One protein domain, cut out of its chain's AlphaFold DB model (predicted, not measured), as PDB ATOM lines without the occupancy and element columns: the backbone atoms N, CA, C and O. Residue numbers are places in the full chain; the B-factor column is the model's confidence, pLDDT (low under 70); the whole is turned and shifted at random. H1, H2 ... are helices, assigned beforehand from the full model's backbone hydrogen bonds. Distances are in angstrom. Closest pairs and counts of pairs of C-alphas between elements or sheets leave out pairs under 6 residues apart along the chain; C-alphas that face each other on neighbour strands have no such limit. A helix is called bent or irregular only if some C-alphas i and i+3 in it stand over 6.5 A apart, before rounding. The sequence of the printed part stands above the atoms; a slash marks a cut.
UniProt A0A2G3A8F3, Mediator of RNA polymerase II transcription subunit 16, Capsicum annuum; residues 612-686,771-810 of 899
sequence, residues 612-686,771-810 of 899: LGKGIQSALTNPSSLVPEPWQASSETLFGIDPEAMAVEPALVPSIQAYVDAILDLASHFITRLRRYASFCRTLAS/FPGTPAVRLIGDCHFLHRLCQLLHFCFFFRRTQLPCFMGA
ATOM      1  N   LEU A 612      35.794  -9.691  22.947       85.19
ATOM      2  CA  LEU A 612      36.841  -8.883  22.307       85.19
ATOM      3  C   LEU A 612      37.079  -9.341  20.861       85.19
ATOM      4  O   LEU A 612      37.155  -8.515  19.952       85.19
ATOM      5  N   GLY A 613      37.123 -10.658  20.631       84.25
ATOM      6  CA  GLY A 613      37.269 -11.230  19.294       84.25
ATOM      7  C   GLY A 613      36.084 -10.951  18.371       84.25
ATOM      8  O   GLY A 613      36.292 -10.621  17.206       84.25
ATOM      9  N   LYS A 614      34.849 -11.019  18.883       82.62
ATOM     10  CA  LYS A 614      33.636 -10.629  18.139       82.62
ATOM     11  C   LYS A 614      33.616  -9.126  17.826       82.62
ATOM     12  O   LYS A 614      33.296  -8.758  16.701       82.62
ATOM     13  N   GLY A 615      34.041  -8.279  18.766       82.19
ATOM     14  CA  GLY A 615      34.186  -6.834  18.557       82.19
ATOM     15  C   GLY A 615      35.204  -6.485  17.465       82.19
ATOM     16  O   GLY A 615      34.889  -5.721  16.555       82.19
ATOM     17  N   ILE A 616      36.387  -7.110  17.492       85.06
ATOM     18  CA  ILE A 616      37.388  -6.999  16.416       85.06
ATOM     19  C   ILE A 616      36.794  -7.460  15.081       85.06
ATOM     20  O   ILE A 616      36.854  -6.720  14.104       85.06
ATOM     21  N   GLN A 617      36.164  -8.638  15.044       84.44
ATOM     22  CA  GLN A 617      35.575  -9.194  13.825       84.44
ATOM     23  C   GLN A 617      34.488  -8.290  13.218       84.44
ATOM     24  O   GLN A 617      34.403  -8.198  11.998       84.44
ATOM     25  N   SER A 618      33.700  -7.588  14.043       82.44
ATOM     26  CA  SER A 618      32.704  -6.607  13.579       82.44
ATOM     27  C   SER A 618      33.287  -5.281  13.077       82.44
ATOM     28  O   SER A 618      32.588  -4.545  12.390       82.44
ATOM     29  N   ALA A 619      34.544  -4.968  13.410       83.12
ATOM     30  CA  ALA A 619      35.219  -3.734  13.004       83.12
ATOM     31  C   ALA A 619      36.124  -3.906  11.768       83.12
ATOM     32  O   ALA A 619      36.647  -2.916  11.255       83.12
ATOM     33  N   LEU A 620      36.321  -5.147  11.302       81.88
ATOM     34  CA  LEU A 620      37.040  -5.474  10.068       81.88
ATOM     35  C   LEU A 620      36.180  -5.177   8.834       81.88
ATOM     36  O   LEU A 620      35.036  -5.620   8.751       81.88
ATOM     37  N   THR A 621      36.762  -4.532   7.822       82.31
ATOM     38  CA  THR A 621      36.122  -4.337   6.505       82.31
ATOM     39  C   THR A 621      35.876  -5.662   5.779       82.31
ATOM     40  O   THR A 621      34.911  -5.790   5.028       82.31
ATOM     41  N   ASN A 622      36.719  -6.667   6.037       80.44
ATOM     42  CA  ASN A 622      36.519  -8.051   5.625       80.44
ATOM     43  C   ASN A 622      36.616  -8.994   6.845       80.44
ATOM     44  O   ASN A 622      37.710  -9.450   7.179       80.44
ATOM     45  N   PRO A 623      35.489  -9.366   7.483       78.06
ATOM     46  CA  PRO A 623      35.477 -10.260   8.646       78.06
ATOM     47  C   PRO A 623      36.032 -11.678   8.416       78.06
ATOM     48  O   PRO A 623      36.212 -12.414   9.387       78.06
ATOM     49  N   SER A 624      36.280 -12.084   7.161       76.56
ATOM     50  CA  SER A 624      36.843 -13.401   6.812       76.56
ATOM     51  C   SER A 624      38.375 -13.463   6.862       76.56
ATOM     52  O   SER A 624      38.933 -14.559   6.853       76.56
ATOM     53  N   SER A 625      39.068 -12.321   6.959       76.69
ATOM     54  CA  SER A 625      40.534 -12.289   7.084       76.69
ATOM     55  C   SER A 625      41.040 -12.757   8.452       76.69
ATOM     56  O   SER A 625      42.180 -13.211   8.560       76.69
ATOM     57  N   LEU A 626      40.200 -12.697   9.494       80.94
ATOM     58  CA  LEU A 626      40.522 -13.168  10.840       80.94
ATOM     59  C   LEU A 626      40.620 -14.704  10.870       80.94
ATOM     60  O   LEU A 626      39.662 -15.394  11.221       80.94
ATOM     61  N   VAL A 627      41.798 -15.223  10.504       78.69
ATOM     62  CA  VAL A 627      42.123 -16.657  10.401       78.69
ATOM     63  C   VAL A 627      41.505 -17.446  11.566       78.69
ATOM     64  O   VAL A 627      41.805 -17.123  12.718       78.69
ATOM     65  N   PRO A 628      40.665 -18.471  11.317       70.56
ATOM     66  CA  PRO A 628      40.035 -19.240  12.392       70.56
ATOM     67  C   PRO A 628      41.053 -20.000  13.243       70.56
ATOM     68  O   PRO A 628      40.972 -19.970  14.467       70.56
ATOM     69  N   GLU A 629      42.026 -20.644  12.589       76.81
ATOM     70  CA  GLU A 629      42.988 -21.549  13.227       76.81
ATOM     71  C   GLU A 629      44.456 -21.260  12.844       76.81
ATOM     72  O   GLU A 629      45.115 -22.085  12.205       76.81
ATOM     73  N   PRO A 630      45.031 -20.103  13.230       76.19
ATOM     74  CA  PRO A 630      46.408 -19.742  12.882       76.19
ATOM     75  C   PRO A 630      47.488 -20.672  13.462       76.19
ATOM     76  O   PRO A 630      48.638 -20.581  13.054       76.19
ATOM     77  N   TRP A 631      47.156 -21.581  14.383       74.44
ATOM     78  CA  TRP A 631      48.063 -22.646  14.843       74.44
ATOM     79  C   TRP A 631      48.123 -23.861  13.899       74.44
ATOM     80  O   TRP A 631      49.025 -24.680  14.051       74.44
ATOM     81  N   GLN A 632      47.187 -23.991  12.946       76.88
ATOM     82  CA  GLN A 632      47.223 -25.001  11.875       76.88
ATOM     83  C   GLN A 632      47.758 -24.438  10.545       76.88
ATOM     84  O   GLN A 632      48.214 -25.197   9.691       76.88
ATOM     85  N   ALA A 633      47.708 -23.117  10.355       75.56
ATOM     86  CA  ALA A 633      48.207 -22.450   9.154       75.56
ATOM     87  C   ALA A 633      49.745 -22.505   9.047       75.56
ATOM     88  O   ALA A 633      50.456 -22.465  10.053       75.56
ATOM     89  N   SER A 634      50.275 -22.555   7.818       73.25
ATOM     90  CA  SER A 634      51.727 -22.491   7.604       73.25
ATOM     91  C   SER A 634      52.262 -21.079   7.868       73.25
ATOM     92  O   SER A 634      51.532 -20.089   7.779       73.25
ATOM     93  N   SER A 635      53.565 -20.958   8.133       68.88
ATOM     94  CA  SER A 635      54.225 -19.650   8.247       68.88
ATOM     95  C   SER A 635      54.055 -18.792   6.990       68.88
ATOM     96  O   SER A 635      53.922 -17.578   7.095       68.88
ATOM     97  N   GLU A 636      54.020 -19.411   5.809       69.81
ATOM     98  CA  GLU A 636      53.810 -18.715   4.535       69.81
ATOM     99  C   GLU A 636      52.378 -18.182   4.431       69.81
ATOM    100  O   GLU A 636      52.187 -17.024   4.071       69.81
ATOM    101  N   THR A 637      51.374 -18.963   4.845       71.69
ATOM    102  CA  THR A 637      49.980 -18.501   4.921       71.69
ATOM    103  C   THR A 637      49.811 -17.361   5.930       71.69
ATOM    104  O   THR A 637      49.088 -16.412   5.652       71.69
ATOM    105  N   LEU A 638      50.495 -17.417   7.079       69.44
ATOM    106  CA  LEU A 638      50.401 -16.412   8.150       69.44
ATOM    107  C   LEU A 638      51.139 -15.100   7.843       69.44
ATOM    108  O   LEU A 638      50.716 -14.043   8.308       69.44
ATOM    109  N   PHE A 639      52.245 -15.150   7.094       67.94
ATOM    110  CA  PHE A 639      52.988 -13.954   6.673       67.94
ATOM    111  C   PHE A 639      52.567 -13.426   5.294       67.94
ATOM    112  O   PHE A 639      52.864 -12.274   4.987       67.94
ATOM    113  N   GLY A 640      51.865 -14.232   4.492       64.56
ATOM    114  CA  GLY A 640      51.305 -13.863   3.190       64.56
ATOM    115  C   GLY A 640      49.905 -13.240   3.236       64.56
ATOM    116  O   GLY A 640      49.346 -12.962   2.179       64.56
ATOM    117  N   ILE A 641      49.324 -13.022   4.424       71.81
ATOM    118  CA  ILE A 641      48.056 -12.291   4.563       71.81
ATOM    119  C   ILE A 641      48.278 -10.827   4.179       71.81
ATOM    120  O   ILE A 641      49.127 -10.147   4.760       71.81
ATOM    121  N   ASP A 642      47.479 -10.339   3.233       68.38
ATOM    122  CA  ASP A 642      47.467  -8.937   2.826       68.38
ATOM    123  C   ASP A 642      47.114  -8.016   4.019       68.38
ATOM    124  O   ASP A 642      46.046  -8.178   4.626       68.38
ATOM    125  N   PRO A 643      47.968  -7.031   4.364       65.75
ATOM    126  CA  PRO A 643      47.657  -5.990   5.339       65.75
ATOM    127  C   PRO A 643      46.315  -5.273   5.145       65.75
ATOM    128  O   PRO A 643      45.727  -4.857   6.149       65.75
ATOM    129  N   GLU A 644      45.833  -5.119   3.907       67.56
ATOM    130  CA  GLU A 644      44.551  -4.467   3.608       67.56
ATOM    131  C   GLU A 644      43.349  -5.385   3.881       67.56
ATOM    132  O   GLU A 644      42.295  -4.906   4.297       67.56
ATOM    133  N   ALA A 645      43.503  -6.711   3.778       69.00
ATOM    134  CA  ALA A 645      42.433  -7.658   4.112       69.00
ATOM    135  C   ALA A 645      42.059  -7.630   5.609       69.00
ATOM    136  O   ALA A 645      40.923  -7.934   5.975       69.00
ATOM    137  N   MET A 646      42.999  -7.245   6.475       75.00
ATOM    138  CA  MET A 646      42.800  -7.062   7.920       75.00
ATOM    139  C   MET A 646      42.327  -5.644   8.300       75.00
ATOM    140  O   MET A 646      42.322  -5.321   9.489       75.00
ATOM    141  N   ALA A 647      42.001  -4.764   7.344       80.12
ATOM    142  CA  ALA A 647      41.707  -3.355   7.620       80.12
ATOM    143  C   ALA A 647      40.525  -3.156   8.590       80.12
ATOM    144  O   ALA A 647      39.437  -3.690   8.388       80.12
ATOM    145  N   VAL A 648      40.742  -2.347   9.627       81.00
ATOM    146  CA  VAL A 648      39.707  -1.866  10.553       81.00
ATOM    147  C   VAL A 648      39.107  -0.560  10.025       81.00
ATOM    148  O   VAL A 648      39.827   0.277   9.480       81.00
ATOM    149  N   GLU A 649      37.800  -0.352  10.214       79.25
ATOM    150  CA  GLU A 649      37.154   0.921   9.870       79.25
ATOM    151  C   GLU A 649      37.844   2.107  10.590       79.25
ATOM    152  O   GLU A 649      37.964   2.079  11.819       79.25
ATOM    153  N   PRO A 650      38.260   3.185   9.888       77.44
ATOM    154  CA  PRO A 650      39.019   4.287  10.491       77.44
ATOM    155  C   PRO A 650      38.367   4.950  11.714       77.44
ATOM    156  O   PRO A 650      39.079   5.430  12.594       77.44
ATOM    157  N   ALA A 651      37.032   4.955  11.800       79.19
ATOM    158  CA  ALA A 651      36.294   5.473  12.954       79.19
ATOM    159  C   ALA A 651      36.411   4.579  14.207       79.19
ATOM    160  O   ALA A 651      36.332   5.079  15.329       79.19
ATOM    161  N   LEU A 652      36.628   3.271  14.029       82.19
ATOM    162  CA  LEU A 652      36.687   2.271  15.100       82.19
ATOM    163  C   LEU A 652      38.116   1.993  15.592       82.19
ATOM    164  O   LEU A 652      38.285   1.422  16.671       82.19
ATOM    165  N   VAL A 653      39.149   2.433  14.860       81.94
ATOM    166  CA  VAL A 653      40.573   2.274  15.227       81.94
ATOM    167  C   VAL A 653      40.883   2.674  16.687       81.94
ATOM    168  O   VAL A 653      41.566   1.893  17.355       81.94
ATOM    169  N   PRO A 654      40.372   3.793  17.253       80.44
ATOM    170  CA  PRO A 654      40.617   4.139  18.660       80.44
ATOM    171  C   PRO A 654      40.004   3.140  19.657       80.44
ATOM    172  O   PRO A 654      40.622   2.827  20.674       80.44
ATOM    173  N   SER A 655      38.820   2.602  19.355       81.50
ATOM    174  CA  SER A 655      38.145   1.590  20.181       81.50
ATOM    175  C   SER A 655      38.861   0.239  20.109       81.50
ATOM    176  O   SER A 655      39.062  -0.421  21.128       81.50
ATOM    177  N   ILE A 656      39.316  -0.153  18.915       86.50
ATOM    178  CA  ILE A 656      40.069  -1.396  18.708       86.50
ATOM    179  C   ILE A 656      41.471  -1.328  19.332       86.50
ATOM    180  O   ILE A 656      41.937  -2.339  19.854       86.50
ATOM    181  N   GLN A 657      42.112  -0.156  19.400       85.50
ATOM    182  CA  GLN A 657      43.361   0.020  20.155       85.50
ATOM    183  C   GLN A 657      43.190  -0.361  21.640       85.50
ATOM    184  O   GLN A 657      44.035  -1.071  22.184       85.50
ATOM    185  N   ALA A 658      42.078   0.027  22.278       85.00
ATOM    186  CA  ALA A 658      41.791  -0.360  23.662       85.00
ATOM    187  C   ALA A 658      41.577  -1.880  23.819       85.00
ATOM    188  O   ALA A 658      42.026  -2.468  24.804       85.00
ATOM    189  N   TYR A 659      40.947  -2.539  22.838       88.50
ATOM    190  CA  TYR A 659      40.806  -4.001  22.826       88.50
ATOM    191  C   TYR A 659      42.161  -4.700  22.653       88.50
ATOM    192  O   TYR A 659      42.460  -5.641  23.386       88.50
ATOM    193  N   VAL A 660      43.005  -4.221  21.733       88.62
ATOM    194  CA  VAL A 660      44.367  -4.735  21.501       88.62
ATOM    195  C   VAL A 660      45.216  -4.646  22.768       88.62
ATOM    196  O   VAL A 660      45.894  -5.612  23.118       88.62
ATOM    197  N   ASP A 661      45.155  -3.531  23.495       88.31
ATOM    198  CA  ASP A 661      45.914  -3.373  24.737       88.31
ATOM    199  C   ASP A 661      45.394  -4.287  25.860       88.31
ATOM    200  O   ASP A 661      46.203  -4.891  26.565       88.31
ATOM    201  N   ALA A 662      44.075  -4.497  25.965       87.19
ATOM    202  CA  ALA A 662      43.491  -5.461  26.904       87.19
ATOM    203  C   ALA A 662      43.884  -6.921  26.589       87.19
ATOM    204  O   ALA A 662      44.190  -7.691  27.501       87.19
ATOM    205  N   ILE A 663      43.928  -7.307  25.307       90.62
ATOM    206  CA  ILE A 663      44.375  -8.642  24.864       90.62
ATOM    207  C   ILE A 663      45.857  -8.855  25.200       90.62
ATOM    208  O   ILE A 663      46.240  -9.923  25.682       90.62
ATOM    209  N   LEU A 664      46.698  -7.842  24.967       89.69
ATOM    210  CA  LEU A 664      48.134  -7.904  25.247       89.69
ATOM    211  C   LEU A 664      48.439  -7.936  26.752       89.69
ATOM    212  O   LEU A 664      49.340  -8.670  27.164       89.69
ATOM    213  N   ASP A 665      47.685  -7.206  27.577       87.19
ATOM    214  CA  ASP A 665      47.821  -7.253  29.036       87.19
ATOM    215  C   ASP A 665      47.377  -8.612  29.607       87.19
ATOM    216  O   ASP A 665      48.129  -9.252  30.349       87.19
ATOM    217  N   LEU A 666      46.228  -9.135  29.157       84.94
ATOM    218  CA  LEU A 666      45.760 -10.484  29.496       84.94
ATOM    219  C   LEU A 666      46.796 -11.555  29.113       84.94
ATOM    220  O   LEU A 666      47.122 -12.418  29.932       84.94
ATOM    221  N   ALA A 667      47.364 -11.478  27.906       87.25
ATOM    222  CA  ALA A 667      48.418 -12.386  27.456       87.25
ATOM    223  C   ALA A 667      49.700 -12.256  28.300       87.25
ATOM    224  O   ALA A 667      50.281 -13.268  28.693       87.25
ATOM    225  N   SER A 668      50.121 -11.032  28.634       84.81
ATOM    226  CA  SER A 668      51.278 -10.757  29.495       84.81
ATOM    227  C   SER A 668      51.098 -11.346  30.899       84.81
ATOM    228  O   SER A 668      51.970 -12.064  31.406       84.81
ATOM    229  N   HIS A 669      49.933 -11.130  31.514       81.94
ATOM    230  CA  HIS A 669      49.579 -11.704  32.808       81.94
ATOM    231  C   HIS A 669      49.482 -13.236  32.768       81.94
ATOM    232  O   HIS A 669      49.995 -13.897  33.680       81.94
ATOM    233  N   PHE A 670      48.898 -13.809  31.712       82.25
ATOM    234  CA  PHE A 670      48.811 -15.255  31.506       82.25
ATOM    235  C   PHE A 670      50.205 -15.889  31.370       82.25
ATOM    236  O   PHE A 670      50.559 -16.756  32.171       82.25
ATOM    237  N   ILE A 671      51.050 -15.386  30.460       83.00
ATOM    238  CA  ILE A 671      52.435 -15.850  30.251       83.00
ATOM    239  C   ILE A 671      53.270 -15.702  31.533       83.00
ATOM    240  O   ILE A 671      54.058 -16.589  31.873       83.00
ATOM    241  N   THR A 672      53.080 -14.620  32.292       80.75
ATOM    242  CA  THR A 672      53.783 -14.393  33.565       80.75
ATOM    243  C   THR A 672      53.403 -15.432  34.621       80.75
ATOM    244  O   THR A 672      54.282 -15.946  35.320       80.75
ATOM    245  N   ARG A 673      52.118 -15.795  34.730       77.50
ATOM    246  CA  ARG A 673      51.663 -16.862  35.638       77.50
ATOM    247  C   ARG A 673      52.115 -18.247  35.153       77.50
ATOM    248  O   ARG A 673      52.624 -19.014  35.966       77.50
ATOM    249  N   LEU A 674      52.067 -18.514  33.847       78.56
ATOM    250  CA  LEU A 674      52.624 -19.713  33.201       78.56
ATOM    251  C   LEU A 674      54.108 -19.924  33.539       78.56
ATOM    252  O   LEU A 674      54.500 -21.008  33.970       78.56
ATOM    253  N   ARG A 675      54.939 -18.879  33.405       81.19
ATOM    254  CA  ARG A 675      56.375 -18.926  33.740       81.19
ATOM    255  C   ARG A 675      56.611 -19.246  35.222       81.19
ATOM    256  O   ARG A 675      57.509 -20.031  35.532       81.19
ATOM    257  N   ARG A 676      55.796 -18.689  36.130       78.62
ATOM    258  CA  ARG A 676      55.840 -18.993  37.576       78.62
ATOM    259  C   ARG A 676      55.425 -20.436  37.867       78.62
ATOM    260  O   ARG A 676      56.152 -21.124  38.577       78.62
ATOM    261  N   TYR A 677      54.329 -20.912  37.273       74.19
ATOM    262  CA  TYR A 677      53.861 -22.292  37.419       74.19
ATOM    263  C   TYR A 677      54.892 -23.303  36.898       74.19
ATOM    264  O   TYR A 677      55.287 -24.205  37.628       74.19
ATOM    265  N   ALA A 678      55.449 -23.089  35.702       76.94
ATOM    266  CA  ALA A 678      56.523 -23.926  35.168       76.94
ATOM    267  C   ALA A 678      57.776 -23.932  36.066       76.94
ATOM    268  O   ALA A 678      58.468 -24.946  36.157       76.94
ATOM    269  N   SER A 679      58.072 -22.826  36.760       78.69
ATOM    270  CA  SER A 679      59.152 -22.789  37.751       78.69
ATOM    271  C   SER A 679      58.813 -23.572  39.017       78.69
ATOM    272  O   SER A 679      59.656 -24.326  39.490       78.69
ATOM    273  N   PHE A 680      57.582 -23.465  39.521       76.25
ATOM    274  CA  PHE A 680      57.088 -24.268  40.641       76.25
ATOM    275  C   PHE A 680      57.120 -25.773  40.323       76.25
ATOM    276  O   PHE A 680      57.623 -26.549  41.129       76.25
ATOM    277  N   CYS A 681      56.707 -26.186  39.120       77.19
ATOM    278  CA  CYS A 681      56.826 -27.573  38.661       77.19
ATOM    279  C   CYS A 681      58.285 -28.055  38.620       77.19
ATOM    280  O   CYS A 681      58.561 -29.168  39.060       77.19
ATOM    281  N   ARG A 682      59.235 -27.223  38.156       82.94
ATOM    282  CA  ARG A 682      60.674 -27.549  38.218       82.94
ATOM    283  C   ARG A 682      61.172 -27.683  39.659       82.94
ATOM    284  O   ARG A 682      61.902 -28.623  39.944       82.94
ATOM    285  N   THR A 683      60.751 -26.799  40.564       80.06
ATOM    286  CA  THR A 683      61.116 -26.856  41.990       80.06
ATOM    287  C   THR A 683      60.548 -28.104  42.680       80.06
ATOM    288  O   THR A 683      61.280 -28.786  43.398       80.06
ATOM    289  N   LEU A 684      59.286 -28.465  42.414       70.94
ATOM    290  CA  LEU A 684      58.699 -29.728  42.876       70.94
ATOM    291  C   LEU A 684      59.454 -30.940  42.320       70.94
ATOM    292  O   LEU A 684      59.784 -31.844  43.082       70.94
ATOM    293  N   ALA A 685      59.779 -30.942  41.023       72.62
ATOM    294  CA  ALA A 685      60.555 -32.014  40.406       72.62
ATOM    295  C   ALA A 685      61.950 -32.146  41.038       72.62
ATOM    296  O   ALA A 685      62.357 -33.258  41.364       72.62
ATOM    297  N   SER A 686      62.655 -31.037  41.304       73.56
ATOM    298  CA  SER A 686      63.938 -31.093  42.017       73.56
ATOM    299  C   SER A 686      63.787 -31.631  43.441       73.56
ATOM    300  O   SER A 686      64.558 -32.503  43.821       73.56
ATOM    301  N   PHE A 771      49.079 -22.502  43.151       48.03
ATOM    302  CA  PHE A 771      48.438 -23.820  43.255       48.03
ATOM    303  C   PHE A 771      47.538 -24.127  42.036       48.03
ATOM    304  O   PHE A 771      47.063 -23.177  41.408       48.03
ATOM    305  N   PRO A 772      47.213 -25.398  41.717       44.78
ATOM    306  CA  PRO A 772      46.318 -25.754  40.602       44.78
ATOM    307  C   PRO A 772      44.898 -25.156  40.644       44.78
ATOM    308  O   PRO A 772      44.232 -25.114  39.617       44.78
ATOM    309  N   GLY A 773      44.442 -24.644  41.794       46.03
ATOM    310  CA  GLY A 773      43.210 -23.845  41.906       46.03
ATOM    311  C   GLY A 773      43.343 -22.380  41.450       46.03
ATOM    312  O   GLY A 773      42.389 -21.615  41.563       46.03
ATOM    313  N   THR A 774      44.514 -21.954  40.964       59.94
ATOM    314  CA  THR A 774      44.736 -20.597  40.439       59.94
ATOM    315  C   THR A 774      44.175 -20.499  39.011       59.94
ATOM    316  O   THR A 774      44.611 -21.290  38.177       59.94
ATOM    317  N   PRO A 775      43.321 -19.508  38.675       57.72
ATOM    318  CA  PRO A 775      42.642 -19.404  37.372       57.72
ATOM    319  C   PRO A 775      43.539 -19.682  36.146       57.72
ATOM    320  O   PRO A 775      43.432 -20.694  35.454       57.72
ATOM    321  N   ALA A 776      44.581 -18.863  35.984       59.56
ATOM    322  CA  ALA A 776      45.549 -18.960  34.889       59.56
ATOM    323  C   ALA A 776      46.398 -20.252  34.842       59.56
ATOM    324  O   ALA A 776      47.227 -20.374  33.945       59.56
ATOM    325  N   VAL A 777      46.248 -21.186  35.791       63.75
ATOM    326  CA  VAL A 777      46.815 -22.543  35.699       63.75
ATOM    327  C   VAL A 777      45.824 -23.502  35.031       63.75
ATOM    328  O   VAL A 777      46.239 -24.347  34.242       63.75
ATOM    329  N   ARG A 778      44.516 -23.344  35.266       70.06
ATOM    330  CA  ARG A 778      43.470 -24.172  34.643       70.06
ATOM    331  C   ARG A 778      43.237 -23.799  33.181       70.06
ATOM    332  O   ARG A 778      43.152 -24.691  32.343       70.06
ATOM    333  N   LEU A 779      43.303 -22.506  32.847       74.94
ATOM    334  CA  LEU A 779      43.281 -22.009  31.460       74.94
ATOM    335  C   LEU A 779      44.448 -22.517  30.580       74.94
ATOM    336  O   LEU A 779      44.416 -22.333  29.368       74.94
ATOM    337  N   ILE A 780      45.469 -23.178  31.146       74.50
ATOM    338  CA  ILE A 780      46.525 -23.865  30.375       74.50
ATOM    339  C   ILE A 780      45.991 -25.160  29.734       74.50
ATOM    340  O   ILE A 780      46.462 -25.558  28.672       74.50
ATOM    341  N   GLY A 781      45.017 -25.823  30.366       70.69
ATOM    342  CA  GLY A 781      44.364 -27.018  29.823       70.69
ATOM    343  C   GLY A 781      43.249 -26.711  28.819       70.69
ATOM    344  O   GLY A 781      42.776 -27.617  28.137       70.69
ATOM    345  N   ASP A 782      42.828 -25.449  28.718       77.94
ATOM    346  CA  ASP A 782      41.712 -25.038  27.874       77.94
ATOM    347  C   ASP A 782      42.185 -24.710  26.451       77.94
ATOM    348  O   ASP A 782      42.723 -23.634  26.165       77.94
ATOM    349  N   CYS A 783      41.983 -25.661  25.537       76.56
ATOM    350  CA  CYS A 783      42.354 -25.479  24.140       76.56
ATOM    351  C   CYS A 783      41.565 -24.348  23.466       76.56
ATOM    352  O   CYS A 783      42.149 -23.631  22.664       76.56
ATOM    353  N   HIS A 784      40.292 -24.120  23.809       78.62
ATOM    354  CA  HIS A 784      39.484 -23.066  23.191       78.62
ATOM    355  C   HIS A 784      39.978 -21.668  23.590       78.62
ATOM    356  O   HIS A 784      40.164 -20.817  22.719       78.62
ATOM    357  N   PHE A 785      40.275 -21.452  24.874       84.69
ATOM    358  CA  PHE A 785      40.898 -20.223  25.368       84.69
ATOM    359  C   PHE A 785      42.248 -19.966  24.687       84.69
ATOM    360  O   PHE A 785      42.473 -18.877  24.160       84.69
ATOM    361  N   LEU A 786      43.130 -20.972  24.638       86.06
ATOM    362  CA  LEU A 786      44.443 -20.852  23.994       86.06
ATOM    363  C   LEU A 786      44.335 -20.566  22.490       86.06
ATOM    364  O   LEU A 786      45.043 -19.703  21.973       86.06
ATOM    365  N   HIS A 787      43.432 -21.255  21.795       85.12
ATOM    366  CA  HIS A 787      43.144 -21.060  20.376       85.12
ATOM    367  C   HIS A 787      42.658 -19.626  20.110       85.12
ATOM    368  O   HIS A 787      43.259 -18.897  19.315       85.12
ATOM    369  N   ARG A 788      41.637 -19.166  20.845       86.19
ATOM    370  CA  ARG A 788      41.102 -17.801  20.729       86.19
ATOM    371  C   ARG A 788      42.160 -16.746  21.076       86.19
ATOM    372  O   ARG A 788      42.255 -15.735  20.386       86.19
ATOM    373  N   LEU A 789      43.013 -16.997  22.071       89.44
ATOM    374  CA  LEU A 789      44.093 -16.082  22.453       89.44
ATOM    375  C   LEU A 789      45.143 -15.965  21.339       89.44
ATOM    376  O   LEU A 789      45.530 -14.855  20.980       89.44
ATOM    377  N   CYS A 790      45.552 -17.084  20.737       88.00
ATOM    378  CA  CYS A 790      46.451 -17.098  19.581       88.00
ATOM    379  C   CYS A 790      45.855 -16.366  18.367       88.00
ATOM    380  O   CYS A 790      46.565 -15.598  17.716       88.00
ATOM    381  N   GLN A 791      44.558 -16.542  18.091       88.62
ATOM    382  CA  GLN A 791      43.854 -15.820  17.025       88.62
ATOM    383  C   GLN A 791      43.911 -14.299  17.225       88.62
ATOM    384  O   GLN A 791      44.263 -13.559  16.305       88.62
ATOM    385  N   LEU A 792      43.610 -13.820  18.433       90.50
ATOM    386  CA  LEU A 792      43.578 -12.383  18.700       90.50
ATOM    387  C   LEU A 792      44.976 -11.768  18.833       90.50
ATOM    388  O   LEU A 792      45.178 -10.637  18.394       90.50
ATOM    389  N   LEU A 793      45.971 -12.510  19.327       90.31
ATOM    390  CA  LEU A 793      47.374 -12.082  19.295       90.31
ATOM    391  C   LEU A 793      47.909 -11.946  17.859       90.31
ATOM    392  O   LEU A 793      48.674 -11.019  17.583       90.31
ATOM    393  N   HIS A 794      47.475 -12.809  16.935       86.81
ATOM    394  CA  HIS A 794      47.819 -12.700  15.516       86.81
ATOM    395  C   HIS A 794      47.241 -11.417  14.886       86.81
ATOM    396  O   HIS A 794      47.970 -10.685  14.214       86.81
ATOM    397  N   PHE A 795      45.986 -11.065  15.195       88.62
ATOM    398  CA  PHE A 795      45.419  -9.763  14.821       88.62
ATOM    399  C   PHE A 795      46.192  -8.583  15.446       88.62
ATOM    400  O   PHE A 795      46.561  -7.644  14.739       88.62
ATOM    401  N   CYS A 796      46.504  -8.641  16.749       89.75
ATOM    402  CA  CYS A 796      47.238  -7.578  17.451       89.75
ATOM    403  C   CYS A 796      48.610  -7.285  16.817       89.75
ATOM    404  O   CYS A 796      49.039  -6.128  16.781       89.75
ATOM    405  N   PHE A 797      49.290  -8.317  16.299       85.44
ATOM    406  CA  PHE A 797      50.544  -8.179  15.555       85.44
ATOM    407  C   PHE A 797      50.363  -7.368  14.264       85.44
ATOM    408  O   PHE A 797      51.104  -6.408  14.048       85.44
ATOM    409  N   PHE A 798      49.365  -7.696  13.435       82.19
ATOM    410  CA  PHE A 798      49.076  -6.937  12.212       82.19
ATOM    411  C   PHE A 798      48.636  -5.500  12.519       82.19
ATOM    412  O   PHE A 798      49.242  -4.560  12.006       82.19
ATOM    413  N   PHE A 799      47.662  -5.311  13.414       84.12
ATOM    414  CA  PHE A 799      47.115  -3.994  13.754       84.12
ATOM    415  C   PHE A 799      48.198  -3.001  14.211       84.12
ATOM    416  O   PHE A 799      48.265  -1.873  13.712       84.12
ATOM    417  N   ARG A 800      49.117  -3.434  15.091       82.56
ATOM    418  CA  ARG A 800      50.258  -2.610  15.531       82.56
ATOM    419  C   ARG A 800      51.346  -2.434  14.462       82.56
ATOM    420  O   ARG A 800      52.068  -1.439  14.519       82.56
ATOM    421  N   ARG A 801      51.493  -3.364  13.510       78.81
ATOM    422  CA  ARG A 801      52.536  -3.321  12.465       78.81
ATOM    423  C   ARG A 801      52.156  -2.455  11.263       78.81
ATOM    424  O   ARG A 801      53.043  -1.808  10.712       78.81
ATOM    425  N   THR A 802      50.891  -2.453  10.842       70.50
ATOM    426  CA  THR A 802      50.468  -1.827   9.573       70.50
ATOM    427  C   THR A 802      49.459  -0.697   9.766       70.50
ATOM    428  O   THR A 802      49.674   0.395   9.242       70.50
ATOM    429  N   GLN A 803      48.406  -0.896  10.559       66.94
ATOM    430  CA  GLN A 803      47.296   0.064  10.640       66.94
ATOM    431  C   GLN A 803      47.546   1.217  11.610       66.94
ATOM    432  O   GLN A 803      47.355   2.368  11.222       66.94
ATOM    433  N   LEU A 804      48.036   0.952  12.825       67.44
ATOM    434  CA  LEU A 804      48.344   2.017  13.787       67.44
ATOM    435  C   LEU A 804      49.350   3.054  13.216       67.44
ATOM    436  O   LEU A 804      49.081   4.252  13.336       67.44
ATOM    437  N   PRO A 805      50.439   2.663  12.512       67.62
ATOM    438  CA  PRO A 805      51.309   3.619  11.821       67.62
ATOM    439  C   PRO A 805      50.613   4.394  10.693       67.62
ATOM    440  O   PRO A 805      50.840   5.596  10.561       67.62
ATOM    441  N   CYS A 806      49.760   3.741   9.893       61.34
ATOM    442  CA  CYS A 806      49.060   4.397   8.783       61.34
ATOM    443  C   CYS A 806      47.997   5.392   9.267       61.34
ATOM    444  O   CYS A 806      47.911   6.490   8.722       61.34
ATOM    445  N   PHE A 807      47.249   5.065  10.325       62.84
ATOM    446  CA  PHE A 807      46.281   5.971  10.948       62.84
ATOM    447  C   PHE A 807      46.968   7.223  11.512       62.84
ATOM    448  O   PHE A 807      46.558   8.345  11.212       62.84
ATOM    449  N   MET A 808      48.073   7.050  12.249       63.28
ATOM    450  CA  MET A 808      48.874   8.180  12.736       63.28
ATOM    451  C   MET A 808      49.452   9.016  11.582       63.28
ATOM    452  O   MET A 808      49.405  10.243  11.635       63.28
ATOM    453  N   GLY A 809      49.942   8.375  10.515       57.62
ATOM    454  CA  GLY A 809      50.446   9.062   9.323       57.62
ATOM    455  C   GLY A 809      49.371   9.837   8.548       57.62
ATOM    456  O   GLY A 809      49.646  10.927   8.051       57.62
ATOM    457  N   ALA A 810      48.143   9.319   8.478       53.19
ATOM    458  CA  ALA A 810      47.006  10.000   7.859       53.19
ATOM    459  C   ALA A 810      46.556  11.219   8.681       53.19
ATOM    460  O   ALA A 810      46.381  12.302   8.124       53.19
TER     461      ALA A 810
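AT A GLANCE: This is residues 612 to 686 and 771 to 810 of the 899 residues of the protein "Mediator of RNA polymerase II transcription subunit 16" of Capsicum annuum (UniProt A0A2G3A8F3). Two long helices cross, H3 and H5; H1 packs on H3 near the crossing, H4 farther along H3, and H2 sits away in a loop. Residues 681 to 686 of H3 stick out. The printed part has 115 residues, 79 of them in five named helices, H1 to H5 in order along the chain, with no named strand; the class is all helix, and the whole is loose, with a radius of gyration of the C-alphas of 16.6 A and spans of 55 by 29 by 22 A.

IN THESE COORDINATES: Find C-alpha 653 at (40.573, 2.274, 15.227); H3 runs 48.8 A to residue 686. H5, residues 783 to 810, runs 39.3 A to (47.006, 10.000, 7.859), with a kink of 38 degrees near residue 799; it is only just irregular, C-alphas 801 and 804 being 6.9 A apart. H1 is residues 612 to 619, H2 635 to 639, H4 775 to 778.

HOW THE PARTS SIT: The hub H3 touches H5 with residues 653 to 667 alone, opposite ways at a steep tilt of 43 degrees; the closest C-alphas, Val 660 and Cys 796, are 5.7 A apart. H3 touches H1 and H4, closest C-alphas Tyr 659 to Leu 612, 6.3 A, and Phe 670 to Ala 776, 6.0 A. Every O i to N i+4 pair is within hydrogen-bond range in H1 and H2, 29 of 30 in H3, 22 of 24 in H5.

THE WHOLE: Residues 687 to 770 are not printed, a 17.2 A gap between C-alphas. Links H1 to H2 and H2 to H3 are long. Confidence is under 70 in 24 residues, among them 803 to 810.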